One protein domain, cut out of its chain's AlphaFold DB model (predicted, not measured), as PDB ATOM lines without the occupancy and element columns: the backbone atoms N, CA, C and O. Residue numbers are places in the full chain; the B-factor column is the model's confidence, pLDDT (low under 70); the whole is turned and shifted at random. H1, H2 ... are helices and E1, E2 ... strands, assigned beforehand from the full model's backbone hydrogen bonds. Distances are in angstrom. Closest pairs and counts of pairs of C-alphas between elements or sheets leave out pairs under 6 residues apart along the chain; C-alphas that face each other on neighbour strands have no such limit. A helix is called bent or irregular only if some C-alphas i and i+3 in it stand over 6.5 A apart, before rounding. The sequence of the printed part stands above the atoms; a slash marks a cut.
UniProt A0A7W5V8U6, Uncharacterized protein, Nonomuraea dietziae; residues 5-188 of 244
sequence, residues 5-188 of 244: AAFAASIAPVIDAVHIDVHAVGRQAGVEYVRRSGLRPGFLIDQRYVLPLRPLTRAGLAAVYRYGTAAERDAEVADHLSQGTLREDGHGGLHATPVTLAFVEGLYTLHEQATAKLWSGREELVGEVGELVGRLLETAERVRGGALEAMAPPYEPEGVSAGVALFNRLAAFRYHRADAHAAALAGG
ATOM      1  N   ALA A   5      34.624 -36.716  49.752       66.75
ATOM      2  CA  ALA A   5      33.910 -36.625  48.484       66.75
ATOM      3  C   ALA A   5      32.476 -37.162  48.618       66.75
ATOM      4  O   ALA A   5      31.531 -36.516  48.160       66.75
ATOM      5  N   ALA A   6      32.291 -38.288  49.314       70.69
ATOM      6  CA  ALA A   6      30.960 -38.822  49.609       70.69
ATOM      7  C   ALA A   6      30.124 -37.870  50.484       70.69
ATOM      8  O   ALA A   6      28.928 -37.706  50.241       70.69
ATOM      9  N   PHE A   7      30.741 -37.203  51.464       71.75
ATOM     10  CA  PHE A   7      30.072 -36.176  52.268       71.75
ATOM     11  C   PHE A   7      29.667 -34.952  51.429       71.75
ATOM     12  O   PHE A   7      28.534 -34.483  51.517       71.75
ATOM     13  N   ALA A   8      30.559 -34.456  50.568       72.12
ATOM     14  CA  ALA A   8      30.249 -33.340  49.675       72.12
ATOM     15  C   ALA A   8      29.094 -33.674  48.711       72.12
ATOM     16  O   ALA A   8      28.218 -32.839  48.470       72.12
ATOM     17  N   ALA A   9      29.058 -34.906  48.196       75.56
ATOM     18  CA  ALA A   9      27.969 -35.386  47.353       75.56
ATOM     19  C   ALA A   9      26.638 -35.504  48.118       75.56
ATOM     20  O   ALA A   9      25.590 -35.182  47.560       75.56
ATOM     21  N   SER A  10      26.660 -35.924  49.387       81.69
ATOM     22  CA  SER A  10      25.438 -36.107  50.183       81.69
ATOM     23  C   SER A  10      24.826 -34.795  50.675       81.69
ATOM     24  O   SER A  10      23.602 -34.695  50.758       81.69
ATOM     25  N   ILE A  11      25.644 -33.776  50.962       82.69
ATOM     26  CA  ILE A  11      25.150 -32.479  51.448       82.69
ATOM     27  C   ILE A  11      24.669 -31.563  50.315       82.69
ATOM     28  O   ILE A  11      23.810 -30.710  50.528       82.69
ATOM     29  N   ALA A  12      25.173 -31.750  49.094       84.75
ATOM     30  CA  ALA A  12      24.837 -30.933  47.928       84.75
ATOM     31  C   ALA A  12      23.315 -30.743  47.701       84.75
ATOM     32  O   ALA A  12      22.885 -29.591  47.590       84.75
ATOM     33  N   PRO A  13      22.484 -31.805  47.691       88.50
ATOM     34  CA  PRO A  13      21.033 -31.667  47.548       88.50
ATOM     35  C   PRO A  13      20.377 -30.881  48.686       88.50
ATOM     36  O   PRO A  13      19.394 -30.187  48.451       88.50
ATOM     37  N   VAL A  14      20.920 -30.956  49.905       89.06
ATOM     38  CA  VAL A  14      20.410 -30.204  51.063       89.06
ATOM     39  C   VAL A  14      20.674 -28.711  50.883       89.06
ATOM     40  O   VAL A  14      19.785 -27.894  51.104       89.06
ATOM     41  N   ILE A  15      21.873 -28.349  50.418       89.94
ATOM     42  CA  ILE A  15      22.229 -26.957  50.103       89.94
ATOM     43  C   ILE A  15      21.337 -26.415  48.979       89.94
ATOM     44  O   ILE A  15      20.835 -25.294  49.064       89.94
ATOM     45  N   ASP A  16      21.128 -27.215  47.931       89.44
ATOM     46  CA  ASP A  16      20.267 -26.844  46.809       89.44
ATOM     47  C   ASP A  16      18.799 -26.677  47.266       89.44
ATOM     48  O   ASP A  16      18.155 -25.700  46.880       89.44
ATOM     49  N   ALA A  17      18.297 -27.554  48.145       89.88
ATOM     50  CA  ALA A  17      16.954 -27.462  48.719       89.88
ATOM     51  C   ALA A  17      16.764 -26.192  49.559       89.88
ATOM     52  O   ALA A  17      15.804 -25.464  49.332       89.88
ATOM     53  N   VAL A  18      17.715 -25.853  50.439       90.62
ATOM     54  CA  VAL A  18      17.670 -24.597  51.210       90.62
ATOM     55  C   VAL A  18      17.539 -23.389  50.283       90.62
ATOM     56  O   VAL A  18      16.743 -22.485  50.539       90.62
ATOM     57  N   HIS A  19      18.298 -23.373  49.187       90.81
ATOM     58  CA  HIS A  19      18.245 -22.269  48.241       90.81
ATOM     59  C   HIS A  19      16.882 -22.159  47.545       90.81
ATOM     60  O   HIS A  19      16.337 -21.061  47.412       90.81
ATOM     61  N   ILE A  20      16.321 -23.297  47.132       93.38
ATOM     62  CA  ILE A  20      14.991 -23.377  46.524       93.38
ATOM     63  C   ILE A  20      13.913 -22.934  47.517       93.38
ATOM     64  O   ILE A  20      13.071 -22.114  47.159       93.38
ATOM     65  N   ASP A  21      13.960 -23.414  48.759       94.69
ATOM     66  CA  ASP A  21      12.931 -23.166  49.768       94.69
ATOM     67  C   ASP A  21      12.865 -21.692  50.174       94.69
ATOM     68  O   ASP A  21      11.775 -21.125  50.245       94.69
ATOM     69  N   VAL A  22      14.012 -21.028  50.362       94.69
ATOM     70  CA  VAL A  22      14.043 -19.583  50.656       94.69
ATOM     71  C   VAL A  22      13.389 -18.786  49.522       94.69
ATOM     72  O   VAL A  22      12.532 -17.933  49.772       94.69
ATOM     73  N   HIS A  23      13.728 -19.095  48.267       93.06
ATOM     74  CA  HIS A  23      13.107 -18.442  47.114       93.06
ATOM     75  C   HIS A  23      11.623 -18.795  46.960       93.06
ATOM     76  O   HIS A  23      10.832 -17.928  46.589       93.06
ATOM     77  N   ALA A  24      11.221 -20.029  47.269       94.69
ATOM     78  CA  ALA A  24       9.832 -20.467  47.211       94.69
ATOM     79  C   ALA A  24       8.970 -19.735  48.249       94.69
ATOM     80  O   ALA A  24       7.917 -19.195  47.901       94.69
ATOM     81  N   VAL A  25       9.441 -19.641  49.496       96.19
ATOM     82  CA  VAL A  25       8.759 -18.915  50.577       96.19
ATOM     83  C   VAL A  25       8.630 -17.426  50.252       96.19
ATOM     84  O   VAL A  25       7.577 -16.835  50.496       96.19
ATOM     85  N   GLY A  26       9.669 -16.821  49.667       92.75
ATOM     86  CA  GLY A  26       9.683 -15.407  49.286       92.75
ATOM     87  C   GLY A  26       9.025 -15.085  47.939       92.75
ATOM     88  O   GLY A  26       8.912 -13.908  47.594       92.75
ATOM     89  N   ARG A  27       8.586 -16.085  47.159       93.25
ATOM     90  CA  ARG A  27       8.281 -15.928  45.723       93.25
ATOM     91  C   ARG A  27       7.287 -14.813  45.422       93.25
ATOM     92  O   ARG A  27       7.544 -13.992  44.547       93.25
ATOM     93  N   GLN A  28       6.157 -14.772  46.128       94.25
ATOM     94  CA  GLN A  28       5.112 -13.779  45.865       94.25
ATOM     95  C   GLN A  28       5.604 -12.352  46.144       94.25
ATOM     96  O   GLN A  28       5.432 -11.465  45.309       94.25
ATOM     97  N   ALA A  29       6.252 -12.142  47.292       94.69
ATOM     98  CA  ALA A  29       6.796 -10.842  47.666       94.69
ATOM     99  C   ALA A  29       7.948 -10.420  46.735       94.69
ATOM    100  O   ALA A  29       8.030  -9.257  46.346       94.69
ATOM    101  N   GLY A  30       8.779 -11.376  46.307       94.81
ATOM    102  CA  GLY A  30       9.844 -11.166  45.329       94.81
ATOM    103  C   GLY A  30       9.325 -10.738  43.957       94.81
ATOM    104  O   GLY A  30       9.809  -9.752  43.410       94.81
ATOM    105  N   VAL A  31       8.301 -11.413  43.422       95.00
ATOM    106  CA  VAL A  31       7.669 -11.032  42.143       95.00
ATOM    107  C   VAL A  31       7.132  -9.604  42.208       95.00
ATOM    108  O   VAL A  31       7.381  -8.807  41.305       95.00
ATOM    109  N   GLU A  32       6.436  -9.255  43.289       96.19
ATOM    110  CA  GLU A  32       5.895  -7.909  43.472       96.19
ATOM    111  C   GLU A  32       6.995  -6.851  43.639       96.19
ATOM    112  O   GLU A  32       6.873  -5.726  43.153       96.19
ATOM    113  N   TYR A  33       8.092  -7.189  44.310       96.12
ATOM    114  CA  TYR A  33       9.239  -6.300  44.451       96.12
ATOM    115  C   TYR A  33       9.927  -6.017  43.112       96.12
ATOM    116  O   TYR A  33      10.122  -4.855  42.760       96.12
ATOM    117  N   VAL A  34      10.202  -7.058  42.322       94.06
ATOM    118  CA  VAL A  34      10.760  -6.926  40.967       94.06
ATOM    119  C   VAL A  34       9.837  -6.106  40.067       94.06
ATOM    120  O   VAL A  34      10.286  -5.215  39.350       94.06
ATOM    121  N   ARG A  35       8.528  -6.373  40.115       94.56
ATOM    122  CA  ARG A  35       7.549  -5.634  39.311       94.56
ATOM    123  C   ARG A  35       7.574  -4.137  39.626       94.56
ATOM    124  O   ARG A  35       7.491  -3.327  38.708       94.56
ATOM    125  N   ARG A  36       7.689  -3.770  40.907       95.19
ATOM    126  CA  ARG A  36       7.757  -2.367  41.350       95.19
ATOM    127  C   ARG A  36       9.089  -1.697  41.030       95.19
ATOM    128  O   ARG A  36       9.089  -0.496  40.790       95.19
ATOM    129  N   SER A  37      10.196  -2.440  41.023       93.06
ATOM    130  CA  SER A  37      11.504  -1.869  40.682       93.06
ATOM    131  C   SER A  37      11.631  -1.547  39.192       93.06
ATOM    132  O   SER A  37      12.406  -0.668  38.825       93.06
ATOM    133  N   GLY A  38      10.894  -2.254  38.326       92.50
ATOM    134  CA  GLY A  38      11.004  -2.110  36.871       92.50
ATOM    135  C   GLY A  38      12.330  -2.634  36.301       92.50
ATOM    136  O   GLY A  38      12.623  -2.421  35.125       92.50
ATOM    137  N   LEU A  39      13.135  -3.318  37.120       91.44
ATOM    138  CA  LEU A  39      14.444  -3.847  36.744       91.44
ATOM    139  C   LEU A  39      14.335  -5.283  36.225       91.44
ATOM    140  O   LEU A  39      13.440  -6.040  36.606       91.44
ATOM    141  N   ARG A  40      15.305  -5.693  35.400       89.62
ATOM    142  CA  ARG A  40      15.515  -7.112  35.086       89.62
ATOM    143  C   ARG A  40      16.248  -7.748  36.270       89.62
ATOM    144  O   ARG A  40      17.331  -7.289  36.603       89.62
ATOM    145  N   PRO A  41      15.690  -8.749  36.967       87.50
ATOM    146  CA  PRO A  41      16.220  -9.103  38.280       87.50
ATOM    147  C   PRO A  41      17.246 -10.238  38.263       87.50
ATOM    148  O   PRO A  41      17.942 -10.383  39.256       87.50
ATOM    149  N   GLY A  42      17.321 -11.051  37.200       87.88
ATOM    150  CA  GLY A  42      18.051 -12.332  37.190       87.88
ATOM    151  C   GLY A  42      19.497 -12.193  37.664       87.88
ATOM    152  O   GLY A  42      19.841 -12.657  38.749       87.88
ATOM    153  N   PHE A  43      20.296 -11.436  36.912       92.12
ATOM    154  CA  PHE A  43      21.665 -11.093  37.285       92.12
ATOM    155  C   PHE A  43      21.772 -10.482  38.691       92.12
ATOM    156  O   PHE A  43      22.610 -10.890  39.490       92.12
ATOM    157  N   LEU A  44      20.919  -9.508  39.026       94.25
ATOM    158  CA  LEU A  44      21.006  -8.794  40.306       94.25
ATOM    159  C   LEU A  44      20.679  -9.695  41.504       94.25
ATOM    160  O   LEU A  44      21.292  -9.545  42.558       94.25
ATOM    161  N   ILE A  45      19.747 -10.639  41.354       94.56
ATOM    162  CA  ILE A  45      19.414 -11.637  42.375       94.56
ATOM    163  C   ILE A  45      20.596 -12.578  42.587       94.56
ATOM    164  O   ILE A  45      20.966 -12.828  43.737       94.56
ATOM    165  N   ASP A  46      21.202 -13.081  41.512       93.50
ATOM    166  CA  ASP A  46      22.326 -14.015  41.603       93.50
ATOM    167  C   ASP A  46      23.560 -13.360  42.232       93.50
ATOM    168  O   ASP A  46      24.236 -13.967  43.064       93.50
ATOM    169  N   GLN A  47      23.824 -12.102  41.871       96.31
ATOM    170  CA  GLN A  47      25.022 -11.364  42.274       96.31
ATOM    171  C   GLN A  47      24.826 -10.493  43.527       96.31
ATOM    172  O   GLN A  47      25.739  -9.765  43.932       96.31
ATOM    173  N   ARG A  48      23.652 -10.583  44.172       96.62
ATOM    174  CA  ARG A  48      23.240  -9.741  45.312       96.62
ATOM    175  C   ARG A  48      24.239  -9.713  46.468       96.62
ATOM    176  O   ARG A  48      24.355  -8.704  47.144       96.62
ATOM    177  N   TYR A  49      24.949 -10.814  46.700       96.88
ATOM    178  CA  TYR A  49      25.877 -10.960  47.821       96.88
ATOM    179  C   TYR A  49      27.338 -10.761  47.403       96.88
ATOM    180  O   TYR A  49      28.231 -11.061  48.182       96.88
ATOM    181  N   VAL A  50      27.616 -10.269  46.194       97.88
ATOM    182  CA  VAL A  50      28.994 -10.015  45.733       97.88
ATOM    183  C   VAL A  50      29.161  -8.584  45.248       97.88
ATOM    184  O   VAL A  50      30.086  -7.900  45.684       97.88
ATOM    185  N   LEU A  51      28.234  -8.107  44.414       97.38
ATOM    186  CA  LEU A  51      28.269  -6.763  43.830       97.38
ATOM    187  C   LEU A  51      28.386  -5.610  44.844       97.38
ATOM    188  O   LEU A  51      29.063  -4.635  44.515       97.38
ATOM    189  N   PRO A  52      27.788  -5.674  46.052       97.94
ATOM    190  CA  PRO A  52      27.989  -4.622  47.050       97.94
ATOM    191  C   PRO A  52      29.415  -4.557  47.606       97.94
ATOM    192  O   PRO A  52      29.831  -3.519  48.108       97.94
ATOM    193  N   LEU A  53      30.156  -5.666  47.546       97.44
ATOM    194  CA  LEU A  53      31.466  -5.807  48.176       97.44
ATOM    195  C   LEU A  53      32.616  -5.596  47.190       97.44
ATOM    196  O   LEU A  53      33.673  -5.098  47.572       97.44
ATOM    197  N   ARG A  54      32.446  -6.020  45.935       97.00
ATOM    198  CA  ARG A  54      33.516  -5.992  44.933       97.00
ATOM    199  C   ARG A  54      32.969  -5.934  43.507       97.00
ATOM    200  O   ARG A  54      31.870  -6.435  43.257       97.00
ATOM    201  N   PRO A  55      33.748  -5.391  42.555       97.62
ATOM    202  CA  PRO A  55      33.413  -5.515  41.149       97.62
ATOM    203  C   PRO A  55      33.533  -6.962  40.663       97.62
ATOM    204  O   PRO A  55      34.390  -7.722  41.117       97.62
ATOM    205  N   LEU A  56      32.703  -7.314  39.685       97.31
ATOM    206  CA  LEU A  56      32.801  -8.568  38.940       97.31
ATOM    207  C   LEU A  56      33.503  -8.325  37.605       97.31
ATOM    208  O   LEU A  56      33.349  -7.269  37.005       97.31
ATOM    209  N   THR A  57      34.249  -9.303  37.104       96.12
ATOM    210  CA  THR A  57      34.856  -9.238  35.764       96.12
ATOM    211  C   THR A  57      34.173 -10.227  34.832       96.12
ATOM    212  O   THR A  57      33.607 -11.223  35.284       96.12
ATOM    213  N   ARG A  58      34.278 -10.015  33.515       94.75
ATOM    214  CA  ARG A  58      33.794 -10.986  32.515       94.75
ATOM    215  C   ARG A  58      34.399 -12.379  32.721       94.75
ATOM    216  O   ARG A  58      33.688 -13.371  32.621       94.75
ATOM    217  N   ALA A  59      35.683 -12.452  33.078       94.12
ATOM    218  CA  ALA A  59      36.360 -13.714  33.376       94.12
ATOM    219  C   ALA A  59      35.766 -14.414  34.612       94.12
ATOM    220  O   ALA A  59      35.456 -15.603  34.550       94.12
ATOM    221  N   GLY A  60      35.531 -13.679  35.705       95.12
ATOM    222  CA  GLY A  60      34.866 -14.230  36.891       95.12
ATOM    223  C   GLY A  60      33.441 -14.692  36.576       95.12
ATOM    224  O   GLY A  60      33.045 -15.804  36.913       95.12
ATOM    225  N   LEU A  61      32.691 -13.883  35.828       95.75
ATOM    226  CA  LEU A  61      31.351 -14.213  35.352       95.75
ATOM    227  C   LEU A  61      31.322 -15.458  34.450       95.75
ATOM    228  O   LEU A  61      30.358 -16.221  34.522       95.75
ATOM    229  N   ALA A  62      32.352 -15.687  33.635       94.62
ATOM    230  CA  ALA A  62      32.490 -16.894  32.823       94.62
ATOM    231  C   ALA A  62      32.753 -18.141  33.683       94.62
ATOM    232  O   ALA A  62      32.217 -19.209  33.395       94.62
ATOM    233  N   ALA A  63      33.521 -18.016  34.771       95.06
ATOM    234  CA  ALA A  63      33.715 -19.111  35.719       95.06
ATOM    235  C   ALA A  63      32.418 -19.456  36.473       95.06
ATOM    236  O   ALA A  63      32.085 -20.631  36.622       95.06
ATOM    237  N   VAL A  64      31.668 -18.437  36.902       95.00
ATOM    238  CA  VAL A  64      30.410 -18.572  37.660       95.00
ATOM    239  C   VAL A  64      29.294 -19.191  36.811       95.00
ATOM    240  O   VAL A  64      28.557 -20.049  37.292       95.00
ATOM    241  N   TYR A  65      29.194 -18.810  35.538       92.38
ATOM    242  CA  TYR A  65      28.132 -19.240  34.619       92.38
ATOM    243  C   TYR A  65      28.675 -20.124  33.492       92.38
ATOM    244  O   TYR A  65      28.253 -20.040  32.340       92.38
ATOM    245  N   ARG A  66      29.614 -21.004  33.843       89.94
ATOM    246  CA  ARG A  66      30.396 -21.849  32.925       89.94
ATOM    247  C   ARG A  66      29.576 -22.703  31.951       89.94
ATOM    248  O   ARG A  66      30.102 -23.127  30.929       89.94
ATOM    249  N   TYR A  67      28.319 -22.993  32.278       83.00
ATOM    250  CA  TYR A  67      27.432 -23.827  31.460       83.00
ATOM    251  C   TYR A  67      26.516 -23.027  30.519       83.00
ATOM    252  O   TYR A  67      25.745 -23.633  29.779       83.00
ATOM    253  N   GLY A  68      26.585 -21.694  30.551       86.19
ATOM    254  CA  GLY A  68      25.941 -20.811  29.577       86.19
ATOM    255  C   GLY A  68      26.902 -20.373  28.471       86.19
ATOM    256  O   GLY A  68      28.072 -20.764  28.450       86.19
ATOM    257  N   THR A  69      26.426 -19.535  27.550       88.38
ATOM    258  CA  THR A  69      27.278 -18.959  26.500       88.38
ATOM    259  C   THR A  69      27.786 -17.564  26.871       88.38
ATOM    260  O   THR A  69      27.114 -16.798  27.563       88.38
ATOM    261  N   ALA A  70      28.969 -17.198  26.364       88.19
ATOM    262  CA  ALA A  70      29.508 -15.846  26.529       88.19
ATOM    263  C   ALA A  70      28.587 -14.778  25.911       88.19
ATOM    264  O   ALA A  70      28.394 -13.726  26.501       88.19
ATOM    265  N   ALA A  71      27.947 -15.076  24.775       90.44
ATOM    266  CA  ALA A  71      27.038 -14.143  24.112       90.44
ATOM    267  C   ALA A  71      25.792 -13.820  24.957       90.44
ATOM    268  O   ALA A  71      25.405 -12.658  25.056       90.44
ATOM    269  N   GLU A  72      25.183 -14.823  25.600       89.88
ATOM    270  CA  GLU A  72      24.047 -14.609  26.511       89.88
ATOM    271  C   GLU A  72      24.456 -13.756  27.716       89.88
ATOM    272  O   GLU A  72      23.738 -12.838  28.109       89.88
ATOM    273  N   ARG A  73      25.644 -14.024  28.271       91.12
ATOM    274  CA  ARG A  73      26.212 -13.253  29.383       91.12
ATOM    275  C   ARG A  73      26.475 -11.816  28.984       91.12
ATOM    276  O   ARG A  73      26.187 -10.900  29.749       91.12
ATOM    277  N   ASP A  74      27.020 -11.622  27.791       93.31
ATOM    278  CA  ASP A  74      27.373 -10.301  27.321       93.31
ATOM    279  C   ASP A  74      26.144  -9.443  27.052       93.31
ATOM    280  O   ASP A  74      26.150  -8.266  27.415       93.31
ATOM    281  N   ALA A  75      25.081 -10.050  26.520       93.31
ATOM    282  CA  ALA A  75      23.778  -9.413  26.378       93.31
ATOM    283  C   ALA A  75      23.169  -9.041  27.741       93.31
ATOM    284  O   ALA A  75      22.733  -7.908  27.918       93.31
ATOM    285  N   GLU A  76      23.201  -9.947  28.726       93.19
ATOM    286  CA  GLU A  76      22.697  -9.669  30.078       93.19
ATOM    287  C   GLU A  76      23.455  -8.503  30.741       93.19
ATOM    288  O   GLU A  76      22.842  -7.585  31.286       93.19
ATOM    289  N   VAL A  77      24.789  -8.480  30.656       95.56
ATOM    290  CA  VAL A  77      25.575  -7.363  31.202       95.56
ATOM    291  C   VAL A  77      25.295  -6.061  30.444       95.56
ATOM    292  O   VAL A  77      25.159  -5.016  31.079       95.56
ATOM    293  N   ALA A  78      25.182  -6.099  29.113       95.56
ATOM    294  CA  ALA A  78      24.851  -4.919  28.313       95.56
ATOM    295  C   ALA A  78      23.485  -4.329  28.700       95.56
ATOM    296  O   ALA A  78      23.370  -3.111  28.864       95.56
ATOM    297  N   ASP A  79      22.484  -5.180  28.941       94.94
ATOM    298  CA  ASP A  79      21.182  -4.764  29.464       94.94
ATOM    299  C   ASP A  79      21.350  -4.029  30.801       94.94
ATOM    300  O   ASP A  79      20.848  -2.916  30.967       94.94
ATOM    301  N   HIS A  80      22.123  -4.587  31.732       96.88
ATOM    302  CA  HIS A  80      22.341  -3.983  33.045       96.88
ATOM    303  C   HIS A  80      23.110  -2.654  33.011       96.88
ATOM    304  O   HIS A  80      22.798  -1.749  33.798       96.88
ATOM    305  N   LEU A  81      24.067  -2.512  32.089       97.12
ATOM    306  CA  LEU A  81      24.749  -1.246  31.812       97.12
ATOM    307  C   LEU A  81      23.760  -0.210  31.256       97.12
ATOM    308  O   LEU A  81      23.723   0.921  31.739       97.12
ATOM    309  N   SER A  82      22.901  -0.601  30.309       95.69
ATOM    310  CA  SER A  82      21.885   0.293  29.731       95.69
ATOM    311  C   SER A  82      20.826   0.738  30.750       95.69
ATOM    312  O   SER A  82      20.365   1.876  30.707       95.69
ATOM    313  N   GLN A  83      20.482  -0.128  31.711       94.25
ATOM    314  CA  GLN A  83      19.560   0.176  32.812       94.25
ATOM    315  C   GLN A  83      20.206   1.007  33.934       94.25
ATOM    316  O   GLN A  83      19.533   1.337  34.909       94.25
ATOM    317  N   GLY A  84      21.506   1.315  33.850       96.56
ATOM    318  CA  GLY A  84      22.225   2.052  34.891       96.56
ATOM    319  C   GLY A  84      22.329   1.297  36.222       96.56
ATOM    320  O   GLY A  84      22.571   1.901  37.266       96.56
ATOM    321  N   THR A  85      22.133  -0.024  36.206       97.69
ATOM    322  CA  THR A  85      22.283  -0.903  37.383       97.69
ATOM    323  C   THR A  85      23.740  -1.320  37.593       97.69
ATOM    324  O   THR A  85      24.176  -1.548  38.722       97.69
ATOM    325  N   LEU A  86      24.530  -1.343  36.521       98.25
ATOM    326  CA  LEU A  86      25.974  -1.539  36.573       98.25
ATOM    327  C   LEU A  86      26.697  -0.349  35.951       98.25
ATOM    328  O   LEU A  86      26.162   0.338  35.083       98.25
ATOM    329  N   ARG A  87      27.944  -0.150  36.372       98.12
ATOM    330  CA  ARG A  87      28.931   0.661  35.654       98.12
ATOM    331  C   ARG A  87      30.159  -0.190  35.359       98.12
ATOM    332  O   ARG A  87      30.567  -0.979  36.208       98.12
ATOM    333  N   GLU A  88      30.753   0.000  34.192       98.12
ATOM    334  CA  GLU A  88      32.019  -0.632  33.826       98.12
ATOM    335  C   GLU A  88      33.160   0.379  33.990       98.12
ATOM    336  O   GLU A  88      33.015   1.546  33.622       98.12
ATOM    337  N   ASP A  89      34.262  -0.035  34.614       97.44
ATOM    338  CA  ASP A  89      35.474   0.783  34.714       97.44
ATOM    339  C   ASP A  89      36.433   0.551  33.530       97.44
ATOM    340  O   ASP A  89      36.223  -0.320  32.686       97.44
ATOM    341  N   GLY A  90      37.522   1.326  33.469       95.38
ATOM    342  CA  GLY A  90      38.527   1.217  32.401       95.38
ATOM    343  C   GLY A  90      39.311  -0.104  32.373       95.38
ATOM    344  O   GLY A  90      40.105  -0.315  31.459       95.38
ATOM    345  N   HIS A  91      39.107  -0.988  33.352       94.31
ATOM    346  CA  HIS A  91      39.725  -2.308  33.454       94.31
ATOM    347  C   HIS A  91      38.718  -3.449  33.222       94.31
ATOM    348  O   HIS A  91      39.075  -4.617  33.387       94.31
ATOM    349  N   GLY A  92      37.475  -3.139  32.831       95.38
ATOM    350  CA  GLY A  92      36.416  -4.131  32.612       95.38
ATOM    351  C   GLY A  92      35.791  -4.669  33.905       95.38
ATOM    352  O   GLY A  92      35.182  -5.744  33.909       95.38
ATOM    353  N   GLY A  93      35.974  -3.962  35.023       97.81
ATOM    354  CA  GLY A  93      35.301  -4.240  36.284       97.81
ATOM    355  C   GLY A  93      33.868  -3.717  36.262       97.81
ATOM    356  O   GLY A  93      33.633  -2.541  35.993       97.81
ATOM    357  N   LEU A  94      32.908  -4.583  36.577       98.31
ATOM    358  CA  LEU A  94      31.482  -4.287  36.682       98.31
ATOM    359  C   LEU A  94      31.139  -3.978  38.137       98.31
ATOM    360  O   LEU A  94      31.177  -4.863  38.991       98.31
ATOM    361  N   HIS A  95      30.791  -2.729  38.423       98.38
ATOM    362  CA  HIS A  95      30.468  -2.257  39.768       98.38
ATOM    363  C   HIS A  95      28.968  -2.031  39.919       98.38
ATOM    364  O   HIS A  95      28.315  -1.531  38.999       98.38
ATOM    365  N   ALA A  96      28.447  -2.311  41.113       98.12
ATOM    366  CA  ALA A  96      27.115  -1.871  41.501       98.12
ATOM    367  C   ALA A  96      26.998  -0.340  41.425       98.12
ATOM    368  O   ALA A  96      27.893   0.397  41.849       98.12
ATOM    369  N   THR A  97      25.866   0.137  40.919       98.50
ATOM    370  CA  THR A  97      25.441   1.533  41.078       98.50
ATOM    371  C   THR A  97      24.553   1.675  42.321       98.50
ATOM    372  O   THR A  97      24.108   0.663  42.871       98.50
ATOM    373  N   PRO A  98      24.220   2.907  42.758       98.38
ATOM    374  CA  PRO A  98      23.257   3.109  43.842       98.38
ATOM    375  C   PRO A  98      21.907   2.413  43.608       98.38
ATOM    376  O   PRO A  98      21.296   1.941  44.561       98.38
ATOM    377  N   VAL A  99      21.474   2.277  42.346       97.56
ATOM    378  CA  VAL A  99      20.248   1.547  41.976       97.56
ATOM    379  C   VAL A  99      20.357   0.070  42.358       97.56
ATOM    380  O   VAL A  99      19.435  -0.485  42.952       97.56
ATOM    381  N   THR A 100      21.493  -0.562  42.065       97.81
ATOM    382  CA  THR A 100      21.740  -1.959  42.447       97.81
ATOM    383  C   THR A 100      21.844  -2.122  43.954       97.81
ATOM    384  O   THR A 100      21.273  -3.067  44.486       97.81
ATOM    385  N   LEU A 101      22.519  -1.209  44.658       97.88
ATOM    386  CA  LEU A 101      22.636  -1.291  46.117       97.88
ATOM    387  C   LEU A 101      21.263  -1.199  46.797       97.88
ATOM    388  O   LEU A 101      20.947  -2.052  47.622       97.88
ATOM    389  N   ALA A 102      20.414  -0.257  46.375       97.56
ATOM    390  CA  ALA A 102      19.038  -0.154  46.863       97.56
ATOM    391  C   ALA A 102      18.207  -1.403  46.514       97.56
ATOM    392  O   ALA A 102      17.428  -1.895  47.332       97.56
ATOM    393  N   PHE A 103      18.393  -1.963  45.310       97.50
ATOM    394  CA  PHE A 103      17.714  -3.196  44.924       97.50
ATOM    395  C   PHE A 103      18.121  -4.379  45.819       97.50
ATOM    396  O   PHE A 103      17.253  -5.134  46.269       97.50
ATOM    397  N   VAL A 104      19.421  -4.522  46.094       97.56
ATOM    398  CA  VAL A 104      19.984  -5.565  46.961       97.56
ATOM    399  C   VAL A 104      19.509  -5.414  48.401       97.56
ATOM    400  O   VAL A 104      19.147  -6.419  49.007       97.56
ATOM    401  N   GLU A 105      19.447  -4.196  48.932       97.25
ATOM    402  CA  GLU A 105      18.921  -3.935  50.275       97.25
ATOM    403  C   GLU A 105      17.491  -4.478  50.423       97.25
ATOM    404  O   GLU A 105      17.221  -5.291  51.308       97.25
ATOM    405  N   GLY A 106      16.596  -4.154  49.482       97.00
ATOM    406  CA  GLY A 106      15.239  -4.698  49.508       97.00
ATOM    407  C   GLY A 106      15.181  -6.219  49.306       97.00
ATOM    408  O   GLY A 106      14.335  -6.881  49.908       97.00
ATOM    409  N   LEU A 107      16.104  -6.815  48.535       96.56
ATOM    410  CA  LEU A 107      16.230  -8.278  48.479       96.56
ATOM    411  C   LEU A 107      16.649  -8.871  49.828       96.56
ATOM    412  O   LEU A 107      16.152  -9.934  50.191       96.56
ATOM    413  N   TYR A 108      17.548  -8.223  50.569       97.75
ATOM    414  CA  TYR A 108      17.967  -8.688  51.892       97.75
ATOM    415  C   TYR A 108      16.799  -8.646  52.877       97.75
ATOM    416  O   TYR A 108      16.580  -9.640  53.565       97.75
ATOM    417  N   THR A 109      15.972  -7.595  52.857       97.56
ATOM    418  CA  THR A 109      14.731  -7.544  53.651       97.56
ATOM    419  C   THR A 109      13.775  -8.691  53.307       97.56
ATOM    420  O   THR A 109      13.195  -9.319  54.193       97.56
ATOM    421  N   LEU A 110      13.608  -9.013  52.020       97.38
ATOM    422  CA  LEU A 110      12.759 -10.133  51.601       97.38
ATOM    423  C   LEU A 110      13.325 -11.487  52.038       97.38
ATOM    424  O   LEU A 110      12.574 -12.356  52.487       97.38
ATOM    425  N   HIS A 111      14.639 -11.678  51.922       97.69
ATOM    426  CA  HIS A 111      15.291 -12.897  52.387       97.69
ATOM    427  C   HIS A 111      15.236 -13.022  53.906       97.69
ATOM    428  O   HIS A 111      15.045 -14.126  54.403       97.69
ATOM    429  N   GLU A 112      15.334 -11.925  54.650       97.88
ATOM    430  CA  GLU A 112      15.161 -11.927  56.100       97.88
ATOM    431  C   GLU A 112      13.769 -12.431  56.486       97.88
ATOM    432  O   GLU A 112      13.650 -13.372  57.268       97.88
ATOM    433  N   GLN A 113      12.717 -11.907  55.855       97.94
ATOM    434  CA  GLN A 113      11.345 -12.373  56.084       97.94
ATOM    435  C   GLN A 113      11.163 -13.852  55.713       97.94
ATOM    436  O   GLN A 113      10.538 -14.617  56.453       97.94
ATOM    437  N   ALA A 114      11.708 -14.270  54.567       97.88
ATOM    438  CA  ALA A 114      11.595 -15.646  54.098       97.88
ATOM    439  C   ALA A 114      12.334 -16.630  55.015       97.88
ATOM    440  O   ALA A 114      11.782 -17.667  55.376       97.88
ATOM    441  N   THR A 115      13.557 -16.291  55.423       98.00
ATOM    442  CA  THR A 115      14.391 -17.133  56.291       98.00
ATOM    443  C   THR A 115      13.852 -17.192  57.719       98.00
ATOM    444  O   THR A 115      13.785 -18.282  58.282       98.00
ATOM    445  N   ALA A 116      13.358 -16.077  58.270       97.38
ATOM    446  CA  ALA A 116      12.685 -16.055  59.570       97.38
ATOM    447  C   ALA A 116      11.438 -16.954  59.586       97.38
ATOM    448  O   ALA A 116      11.208 -17.695  60.539       97.38
ATOM    449  N   LYS A 117      10.645 -16.945  58.505       97.25
ATOM    450  CA  LYS A 117       9.490 -17.840  58.371       97.25
ATOM    451  C   LYS A 117       9.905 -19.305  58.225       97.25
ATOM    452  O   LYS A 117       9.290 -20.170  58.841       97.25
ATOM    453  N   LEU A 118      10.908 -19.585  57.394       96.50
ATOM    454  CA  LEU A 118      11.354 -20.948  57.099       96.50
ATOM    455  C   LEU A 118      11.969 -21.637  58.326       96.50
ATOM    456  O   LEU A 118      11.794 -22.842  58.506       96.50
ATOM    457  N   TRP A 119      12.666 -20.879  59.172       96.62
ATOM    458  CA  TRP A 119      13.414 -21.406  60.316       96.62
ATOM    459  C   TRP A 119      12.909 -20.918  61.672       96.62
ATOM    460  O   TRP A 119      13.659 -20.934  62.644       96.62
ATOM    461  N   SER A 120      11.639 -20.520  61.746       97.38
ATOM    462  CA  SER A 120      11.016 -20.099  63.000       97.38
ATOM    463  C   SER A 120      11.211 -21.150  64.102       97.38
ATOM    464  O   SER A 120      10.944 -22.341  63.898       97.38
ATOM    465  N   GLY A 121      11.700 -20.703  65.261       97.31
ATOM    466  CA  GLY A 121      11.998 -21.544  66.422       97.31
ATOM    467  C   GLY A 121      13.310 -22.331  66.320       97.31
ATOM    468  O   GLY A 121      13.505 -23.288  67.071       97.31
ATOM    469  N   ARG A 122      14.184 -21.993  65.364       97.19
ATOM    470  CA  ARG A 122      15.505 -22.616  65.146       97.19
ATOM    471  C   ARG A 122      16.618 -21.581  64.969       97.19
ATOM    472  O   ARG A 122      17.630 -21.869  64.336       97.19
ATOM    473  N   GLU A 123      16.428 -20.378  65.493       96.62
ATOM    474  CA  GLU A 123      17.299 -19.225  65.267       96.62
ATOM    475  C   GLU A 123      18.734 -19.482  65.755       96.62
ATOM    476  O   GLU A 123      19.686 -19.178  65.038       96.62
ATOM    477  N   GLU A 124      18.887 -20.113  66.924       97.25
ATOM    478  CA  GLU A 124      20.189 -20.504  67.484       97.25
ATOM    479  C   GLU A 124      20.923 -21.489  66.563       97.25
ATOM    480  O   GLU A 124      22.042 -21.221  66.133       97.25
ATOM    481  N   LEU A 125      20.247 -22.568  66.149       97.06
ATOM    482  CA  LEU A 125      20.809 -23.561  65.229       97.06
ATOM    483  C   LEU A 125      21.192 -22.944  63.874       97.06
ATOM    484  O   LEU A 125      22.221 -23.292  63.300       97.06
ATOM    485  N   VAL A 126      20.375 -22.029  63.343       97.88
ATOM    486  CA  VAL A 126      20.695 -21.296  62.106       97.88
ATOM    487  C   VAL A 126      21.964 -20.463  62.278       97.88
ATOM    488  O   VAL A 126      22.795 -20.450  61.370       97.88
ATOM    489  N   GLY A 127      22.136 -19.815  63.433       97.62
ATOM    490  CA  GLY A 127      23.365 -19.110  63.795       97.62
ATOM    491  C   GLY A 127      24.581 -20.037  63.806       97.62
ATOM    492  O   GLY A 127      25.539 -19.794  63.072       97.62
ATOM    493  N   GLU A 128      24.512 -21.143  64.550       97.88
ATOM    494  CA  GLU A 128      25.601 -22.122  64.672       97.88
ATOM    495  C   GLU A 128      26.011 -22.726  63.320       97.88
ATOM    496  O   GLU A 128      27.197 -22.795  62.976       97.88
ATOM    497  N   VAL A 129      25.026 -23.141  62.513       96.44
ATOM    498  CA  VAL A 129      25.269 -23.669  61.165       96.44
ATOM    499  C   VAL A 129      25.837 -22.572  60.270       96.44
ATOM    500  O   VAL A 129      26.776 -22.824  59.514       96.44
ATOM    501  N   GLY A 130      25.319 -21.347  60.372       97.12
ATOM    502  CA  GLY A 130      25.835 -20.185  59.660       97.12
ATOM    503  C   GLY A 130      27.319 -19.969  59.923       97.12
ATOM    504  O   GLY A 130      28.095 -19.830  58.974       97.12
ATOM    505  N   GLU A 131      27.739 -19.961  61.187       97.31
ATOM    506  CA  GLU A 131      29.146 -19.830  61.573       97.31
ATOM    507  C   GLU A 131      30.007 -20.984  61.059       97.31
ATOM    508  O   GLU A 131      31.110 -20.759  60.557       97.31
ATOM    509  N   LEU A 132      29.503 -22.219  61.138       96.62
ATOM    510  CA  LEU A 132      30.210 -23.383  60.612       96.62
ATOM    511  C   LEU A 132      30.452 -23.257  59.104       96.62
ATOM    512  O   LEU A 132      31.579 -23.457  58.652       96.62
ATOM    513  N   VAL A 133      29.429 -22.884  58.327       95.25
ATOM    514  CA  VAL A 133      29.568 -22.660  56.879       95.25
ATOM    515  C   VAL A 133      30.525 -21.496  56.596       95.25
ATOM    516  O   VAL A 133      31.304 -21.573  55.649       95.25
ATOM    517  N   GLY A 134      30.530 -20.455  57.434       96.12
ATOM    518  CA  GLY A 134      31.507 -19.365  57.363       96.12
ATOM    519  C   GLY A 134      32.951 -19.870  57.458       96.12
ATOM    520  O   GLY A 134      33.749 -19.632  56.554       96.12
ATOM    521  N   ARG A 135      33.264 -20.677  58.480       96.38
ATOM    522  CA  ARG A 135      34.598 -21.289  58.643       96.38
ATOM    523  C   ARG A 135      34.965 -22.228  57.490       96.38
ATOM    524  O   ARG A 135      36.123 -22.295  57.073       96.38
ATOM    525  N   LEU A 136      33.984 -22.950  56.943       92.81
ATOM    526  CA  LEU A 136      34.196 -23.779  55.752       92.81
ATOM    527  C   LEU A 136      34.537 -22.923  54.527       92.81
ATOM    528  O   LEU A 136      35.423 -23.291  53.768       92.81
ATOM    529  N   LEU A 137      33.892 -21.770  54.338       94.44
ATOM    530  CA  LEU A 137      34.214 -20.843  53.245       94.44
ATOM    531  C   LEU A 137      35.594 -20.195  53.399       94.44
ATOM    532  O   LEU A 137      36.267 -19.938  52.399       94.44
ATOM    533  N   GLU A 138      36.021 -19.905  54.625       94.00
ATOM    534  CA  GLU A 138      37.359 -19.370  54.892       94.00
ATOM    535  C   GLU A 138      38.448 -20.370  54.493       94.00
ATOM    536  O   GLU A 138      39.427 -19.990  53.849       94.00
ATOM    537  N   THR A 139      38.231 -21.648  54.814       91.88
ATOM    538  CA  THR A 139      39.196 -22.738  54.603       91.88
ATOM    539  C   THR A 139      39.061 -23.452  53.255       91.88
ATOM    540  O   THR A 139      39.966 -24.195  52.879       91.88
ATOM    541  N   ALA A 140      37.970 -23.230  52.513       90.06
ATOM    542  CA  ALA A 140      37.749 -23.831  51.202       90.06
ATOM    543  C   ALA A 140      38.853 -23.439  50.208       90.06
ATOM    544  O   ALA A 140      39.195 -22.260  50.056       90.06
ATOM    545  N   GLU A 141      39.375 -24.438  49.495       89.75
ATOM    546  CA  GLU A 141      40.375 -24.223  48.455       89.75
ATOM    547  C   GLU A 141      39.775 -23.383  47.322       89.75
ATOM    548  O   GLU A 141      38.704 -23.683  46.788       89.75
ATOM    549  N   ARG A 142      40.474 -22.305  46.955       92.44
ATOM    550  CA  ARG A 142      40.085 -21.426  45.852       92.44
ATOM    551  C   ARG A 142      40.983 -21.703  44.661       92.44
ATOM    552  O   ARG A 142      42.190 -21.472  44.712       92.44
ATOM    553  N   VAL A 143      40.376 -22.152  43.569       91.50
ATOM    554  CA  VAL A 143      41.051 -22.213  42.272       91.50
ATOM    555  C   VAL A 143      41.222 -20.782  41.766       91.50
ATOM    556  O   VAL A 143      40.260 -20.015  41.755       91.50
ATOM    557  N   ARG A 144      42.432 -20.415  41.332       92.69
ATOM    558  CA  ARG A 144      42.693 -19.101  40.723       92.69
ATOM    559  C   ARG A 144      41.843 -18.930  39.463       92.69
ATOM    560  O   ARG A 144      41.912 -19.765  38.563       92.69
ATOM    561  N   GLY A 145      41.078 -17.846  39.388       92.44
ATOM    562  CA  GLY A 145      40.088 -17.606  38.336       92.44
ATOM    563  C   GLY A 145      38.842 -18.494  38.445       92.44
ATOM    564  O   GLY A 145      38.054 -18.558  37.503       92.44
ATOM    565  N   GLY A 146      38.681 -19.209  39.560       95.19
ATOM    566  CA  GLY A 146      37.539 -20.067  39.848       95.19
ATOM    567  C   GLY A 146      36.295 -19.280  40.245       95.19
ATOM    568  O   GLY A 146      36.346 -18.100  40.603       95.19
ATOM    569  N   ALA A 147      35.150 -19.953  40.205       96.31
ATOM    570  CA  ALA A 147      33.881 -19.351  40.582       96.31
ATOM    571  C   ALA A 147      33.830 -19.029  42.083       96.31
ATOM    572  O   ALA A 147      33.278 -18.001  42.468       96.31
ATOM    573  N   LEU A 148      34.432 -19.860  42.942       96.31
ATOM    574  CA  LEU A 148      34.439 -19.602  44.383       96.31
ATOM    575  C   LEU A 148      35.263 -18.357  44.738       96.31
ATOM    576  O   LEU A 148      34.865 -17.596  45.617       96.31
ATOM    577  N   GLU A 149      36.380 -18.123  44.045       95.94
ATOM    578  CA  GLU A 149      37.197 -16.914  44.222       95.94
ATOM    579  C   GLU A 149      36.395 -15.645  43.891       95.94
ATOM    580  O   GLU A 149      36.454 -14.660  44.628       95.94
ATOM    581  N   ALA A 150      35.582 -15.690  42.830       96.56
ATOM    582  CA  ALA A 150      34.716 -14.578  42.452       96.56
ATOM    583  C   ALA A 150      33.584 -14.336  43.467       96.56
ATOM    584  O   ALA A 150      33.242 -13.185  43.738       96.56
ATOM    585  N   MET A 151      33.020 -15.406  44.037       97.25
ATOM    586  CA  MET A 151      31.753 -15.349  44.775       97.25
ATOM    587  C   MET A 151      31.888 -15.345  46.306       97.25
ATOM    588  O   MET A 151      30.894 -15.120  46.996       97.25
ATOM    589  N   ALA A 152      33.085 -15.581  46.858       96.62
ATOM    590  CA  ALA A 152      33.323 -15.647  48.303       96.62
ATOM    591  C   ALA A 152      34.431 -14.684  48.784       96.62
ATOM    592  O   ALA A 152      35.411 -14.470  48.071       96.62
ATOM    593  N   PRO A 153      34.352 -14.132  50.014       96.12
ATOM    594  CA  PRO A 153      33.218 -14.223  50.942       96.12
ATOM    595  C   PRO A 153      31.993 -13.425  50.458       96.12
ATOM    596  O   PRO A 153      32.171 -12.468  49.701       96.12
ATOM    597  N   PRO A 154      30.770 -13.800  50.869       97.50
ATOM    598  CA  PRO A 154      29.576 -13.018  50.572       97.50
ATOM    599  C   PRO A 154      29.571 -11.677  51.326       97.50
ATOM    600  O   PRO A 154      30.216 -11.512  52.358       97.50
ATOM    601  N   TYR A 155      28.810 -10.719  50.807       97.75
ATOM    602  CA  TYR A 155      28.505  -9.449  51.447       97.75
ATOM    603  C   TYR A 155      27.561  -9.667  52.630       97.75
ATOM    604  O   TYR A 155      26.421 -10.118  52.471       97.75
ATOM    605  N   GLU A 156      28.044  -9.303  53.809       96.75
ATOM    606  CA  GLU A 156      27.337  -9.402  55.078       96.75
ATOM    607  C   GLU A 156      27.380  -8.024  55.745       96.75
ATOM    608  O   GLU A 156      28.377  -7.688  56.386       96.75
ATOM    609  N   PRO A 157      26.358  -7.173  55.522       95.94
ATOM    610  CA  PRO A 157      26.293  -5.875  56.175       95.94
ATOM    611  C   PRO A 157      26.181  -6.031  57.692       95.94
ATOM    612  O   PRO A 157      25.715  -7.055  58.200       95.94
ATOM    613  N   GLU A 158      26.570  -4.983  58.413       95.19
ATOM    614  CA  GLU A 158      26.353  -4.911  59.855       95.19
ATOM    615  C   GLU A 158      24.867  -5.133  60.180       95.19
ATOM    616  O   GLU A 158      23.983  -4.578  59.529       95.19
ATOM    617  N   GLY A 159      24.598  -5.991  61.165       95.25
ATOM    618  CA  GLY A 159      23.236  -6.338  61.570       95.25
ATOM    619  C   GLY A 159      22.510  -7.330  60.657       95.25
ATOM    620  O   GLY A 159      21.326  -7.571  60.881       95.25
ATOM    621  N   VAL A 160      23.172  -7.934  59.659       96.94
ATOM    622  CA  VAL A 160      22.553  -8.998  58.850       96.94
ATOM    623  C   VAL A 160      22.031 -10.133  59.742       96.94
ATOM    624  O   VAL A 160      22.722 -10.606  60.645       96.94
ATOM    625  N   SER A 161      20.804 -10.592  59.488       97.69
ATOM    626  CA  SER A 161      20.227 -11.691  60.262       97.69
ATOM    627  C   SER A 161      20.969 -13.007  60.004       97.69
ATOM    628  O   SER A 161      21.457 -13.265  58.897       97.69
ATOM    629  N   ALA A 162      21.008 -13.886  61.012       97.94
ATOM    630  CA  ALA A 162      21.656 -15.195  60.900       97.94
ATOM    631  C   ALA A 162      21.108 -16.021  59.721       97.94
ATOM    632  O   ALA A 162      21.862 -16.708  59.033       97.94
ATOM    633  N   GLY A 163      19.805 -15.903  59.441       97.94
ATOM    634  CA  GLY A 163      19.173 -16.570  58.309       97.94
ATOM    635  C   GLY A 163      19.682 -16.071  56.955       97.94
ATOM    636  O   GLY A 163      20.031 -16.878  56.090       97.94
ATOM    637  N   VAL A 164      19.787 -14.754  56.770       98.12
ATOM    638  CA  VAL A 164      20.322 -14.174  55.526       98.12
ATOM    639  C   VAL A 164      21.807 -14.501  55.364       98.12
ATOM    640  O   VAL A 164      22.231 -14.861  54.261       98.12
ATOM    641  N   ALA A 165      22.581 -14.450  56.452       98.19
ATOM    642  CA  ALA A 165      23.986 -14.848  56.449       98.19
ATOM    643  C   ALA A 165      24.147 -16.317  56.026       98.19
ATOM    644  O   ALA A 165      24.847 -16.602  55.055       98.19
ATOM    645  N   LEU A 166      23.437 -17.252  56.672       97.88
ATOM    646  CA  LEU A 166      23.468 -18.672  56.308       97.88
ATOM    647  C   LEU A 166      23.082 -18.887  54.837       97.88
ATOM    648  O   LEU A 166      23.782 -19.593  54.111       97.88
ATOM    649  N   PHE A 167      22.001 -18.254  54.377       97.81
ATOM    650  CA  PHE A 167      21.524 -18.383  53.002       97.81
ATOM    651  C   PHE A 167      22.570 -17.940  51.966       97.81
ATOM    652  O   PHE A 167      22.829 -18.661  51.000       97.81
ATOM    653  N   ASN A 168      23.203 -16.782  52.166       97.81
ATOM    654  CA  ASN A 168      24.204 -16.267  51.230       97.81
ATOM    655  C   ASN A 168      25.539 -17.025  51.323       97.81
ATOM    656  O   ASN A 168      26.166 -17.274  50.292       97.81
ATOM    657  N   ARG A 169      25.945 -17.473  52.518       97.75
ATOM    658  CA  ARG A 169      27.115 -18.350  52.699       97.75
ATOM    659  C   ARG A 169      26.931 -19.679  51.967       97.75
ATOM    660  O   ARG A 169      27.803 -20.090  51.206       97.75
ATOM    661  N   LEU A 170      25.772 -20.320  52.116       96.31
ATOM    662  CA  LEU A 170      25.437 -21.536  51.371       96.31
ATOM    663  C   LEU A 170      25.402 -21.292  49.858       96.31
ATOM    664  O   LEU A 170      25.916 -22.118  49.105       96.31
ATOM    665  N   ALA A 171      24.855 -20.158  49.406       95.62
ATOM    666  CA  ALA A 171      24.858 -19.791  47.990       95.62
ATOM    667  C   ALA A 171      26.288 -19.679  47.428       95.62
ATOM    668  O   ALA A 171      26.572 -20.275  46.390       95.62
ATOM    669  N   ALA A 172      27.197 -19.007  48.141       95.94
ATOM    670  CA  ALA A 172      28.605 -18.914  47.757       95.94
ATOM    671  C   ALA A 172      29.303 -20.289  47.773       95.94
ATOM    672  O   ALA A 172      30.045 -20.629  46.851       95.94
ATOM    673  N   PHE A 173      29.025 -21.122  48.781       93.56
ATOM    674  CA  PHE A 173      29.665 -22.431  48.940       93.56
ATOM    675  C   PHE A 173      29.368 -23.396  47.779       93.56
ATOM    676  O   PHE A 173      30.196 -24.247  47.449       93.56
ATOM    677  N   ARG A 174      28.240 -23.226  47.070       92.44
ATOM    678  CA  ARG A 174      27.913 -24.010  45.859       92.44
ATOM    679  C   ARG A 174      28.975 -23.877  44.763       92.44
ATOM    680  O   ARG A 174      29.132 -24.806  43.966       92.44
ATOM    681  N   TYR A 175      29.736 -22.781  44.735       93.12
ATOM    682  CA  TYR A 175      30.804 -22.595  43.753       93.12
ATOM    683  C   TYR A 175      32.060 -23.416  44.039       93.12
ATOM    684  O   TYR A 175      32.767 -23.751  43.094       93.12
ATOM    685  N   HIS A 176      32.277 -23.863  45.281       91.06
ATOM    686  CA  HIS A 176      33.318 -24.851  45.573       91.06
ATOM    687  C   HIS A 176      33.062 -26.156  44.798       91.06
ATOM    688  O   HIS A 176      33.946 -26.685  44.125       91.06
ATOM    689  N   ARG A 177      31.805 -26.632  44.793       87.19
ATOM    690  CA  ARG A 177      31.375 -27.785  43.979       87.19
ATOM    691  C   ARG A 177      31.525 -27.508  42.483       87.19
ATOM    692  O   ARG A 177      31.944 -28.393  41.741       87.19
ATOM    693  N   ALA A 178      31.166 -26.305  42.031       88.31
ATOM    694  CA  ALA A 178      31.288 -25.936  40.622       88.31
ATOM    695  C   ALA A 178      32.748 -25.983  40.145       88.31
ATOM    696  O   ALA A 178      33.010 -26.465  39.042       88.31
ATOM    697  N   ASP A 179      33.693 -25.519  40.960       91.81
ATOM    698  CA  ASP A 179      35.120 -25.551  40.636       91.81
ATOM    699  C   ASP A 179      35.688 -26.972  40.689       91.81
ATOM    700  O   ASP A 179      36.368 -27.382  39.746       91.81
ATOM    701  N   ALA A 180      35.316 -27.773  41.691       87.69
ATOM    702  CA  ALA A 180      35.689 -29.188  41.756       87.69
ATOM    703  C   ALA A 180      35.200 -29.977  40.525       87.69
ATOM    704  O   ALA A 180      35.943 -30.773  39.951       87.69
ATOM    705  N   HIS A 181      33.970 -29.719  40.066       84.00
ATOM    706  CA  HIS A 181      33.435 -30.347  38.858       84.00
ATOM    707  C   HIS A 181      34.205 -29.933  37.595       84.00
ATOM    708  O   HIS A 181      34.515 -30.779  36.759       84.00
ATOM    709  N   ALA A 182      34.561 -28.651  37.455       88.06
ATOM    710  CA  ALA A 182      35.391 -28.211  36.332       88.06
ATOM    711  C   ALA A 182      36.787 -28.836  36.350       88.06
ATOM    712  O   ALA A 182      37.270 -29.240  35.295       88.06
ATOM    713  N   ALA A 183      37.410 -28.959  37.524       87.00
ATOM    714  CA  ALA A 183      38.697 -29.633  37.662       87.00
ATOM    715  C   ALA A 183      38.606 -31.111  37.241       87.00
ATOM    716  O   ALA A 183      39.452 -31.584  36.482       87.00
ATOM    717  N   ALA A 184      37.547 -31.817  37.653       83.31
ATOM    718  CA  ALA A 184      37.310 -33.206  37.258       83.31
ATOM    719  C   ALA A 184      37.134 -33.361  35.737       83.31
ATOM    720  O   ALA A 184      37.773 -34.225  35.132       83.31
ATOM    721  N   LEU A 185      36.334 -32.491  35.105       82.69
ATOM    722  CA  LEU A 185      36.151 -32.491  33.650       82.69
ATOM    723  C   LEU A 185      37.457 -32.196  32.899       82.69
ATOM    724  O   LEU A 185      37.765 -32.870  31.918       82.69
ATOM    725  N   ALA A 186      38.237 -31.216  33.364       84.38
ATOM    726  CA  ALA A 186      39.521 -30.860  32.760       84.38
ATOM    727  C   ALA A 186      40.559 -31.989  32.882       84.38
ATOM    728  O   ALA A 186      41.364 -32.186  31.976       84.38
ATOM    729  N   GLY A 187      40.508 -32.766  33.969       78.38
ATOM    730  CA  GLY A 187      41.349 -33.945  34.192       78.38
ATOM    731  C   GLY A 187      40.953 -35.190  33.387       78.38
ATOM    732  O   GLY A 187      41.517 -36.255  33.618       78.38
ATOM    733  N   GLY A 188      39.980 -35.097  32.470       66.75
ATOM    734  CA  GLY A 188      39.486 -36.236  31.685       66.75
ATOM    735  C   GLY A 188      38.511 -37.148  32.441       66.75
ATOM    736  O   GLY A 188      38.120 -38.196  31.926       66.75
TER     737      GLY A 188
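AT A GLANCE: This is residues 5 to 188 of the 244 residues of an uncharacterized protein of Nonomuraea dietziae (UniProt A0A7W5V8U6). Two long helices, H5 and H8, meet as an L near the last turns of H5 and the first turns of H8, and the bent helix H1 follows both: its arm H1a crosses H8, and its arm H1b runs side by side with H5. H6 runs beside the first half of H8; at the beginning of H5 sits a small hairpin, E1 and E2, with the end of H4 packed on it, and the short helices H2, H3 and H7 lie in the angle of the L with the long link of residues 47 to 57. The printed part has 184 residues, with eight named helices and two named strands in the order H1 H2 H3 H4 E1 E2 H5 H6 H7 H8. The class is mostly helix, and the sheet, E1 - E2, is antiparallel. The whole is compact, with a radius of gyration of the C-alphas of 16.5 A and spans of 47 by 45 by 26 A.

HOW THE PARTS SIT: H1, residues 5 to 37, was assigned as one helix by its hydrogen bonds but is bent: C-alphas 25 and 28 are 7.9 A apart. Its arms, H1a of residues 5 to 25 and H1b of residues 28 to 37, stand at a steep tilt of 69 degrees, only just short of about perpendicular. H1a is itself irregular, with C-alphas 10 and 13 6.8 A apart. It touches H8, residues 162 to 186, opposite ways at a steep tilt of 46 degrees, closest at the C-alphas of Ile 15 and Leu 170, 6.4 A. H1b touches H5, residues 98 to 118, opposite ways at a shallow tilt of 10 degrees, closest at the C-alphas of Gly 30 and Leu 110, 7.0 A. H2, residues 42 to 46, touches H5, with the C-alphas of Leu 44 and Thr 100 closest at 7.2 A. H3, residues 58 to 64, touches H7, residues 147 to 151, closest at the C-alphas of Val 64 and Ala 147, 4.6 A. H4, residues 70 to 82, touches no helix; its closest C-alpha pair with E1, residues 86 to 88, is His 80 and Leu 86, 5.6 A. E1 and E2, residues 93 to 96, form a hairpin, with N 87 and O 95 at 3.0 A and N 95 and O 87 at 2.8 A, within hydrogen-bond range. Residues 56 to 57 pair antiparallel with residues 93 to 94 of E2. H5 touches H8 about perpendicular at 77 degrees, closest at the C-alphas of Thr 115 and Gly 163, 5.2 A. H6, residues 123 to 139, touches H8 the same way at a shallow tilt of 34.7 degrees, only just short of steep, closest at the C-alphas of Gly 130 and Leu 166, 4.4 A. H7 touches H8, closest at the C-alphas of Leu 148 and Tyr 175, 4.8 A. H8 is the hub, touching H1, H5, H6 and H7. Every O i to N i+4 pair is within hydrogen-bond range in H1b, H2, H3, H4, H5, H6 and H7; in H1a 15 of 17 are, and in H8 18 of 21.

IN THESE COORDINATES: H1a begins at C-alpha 5, (33.910, -36.625, 48.484), and measures 30.8 A; H1b measures 14.5 A. H2 and H3 are short, and H4 spans 18.1 A. E2 measures 10.0 A and E1 6.7 A. H5 begins at C-alpha 98, (23.257, 3.109, 43.842), and measures 29.9 A; H6 measures 24.6 A. After the five residues of H7, H8 measures 36.8 A and ends at C-alpha 186, (39.521, -30.860, 32.760).

THE WHOLE: The two C-alphas farthest apart, those of Gly 90 and Gly 121, are 48.8 A apart. The printed part has no cut. The link from H2 to H3, 11 residues, is long. The mean pLDDT of the printed part is 93.6, and residues 5 and 188 of this predicted model are under 70.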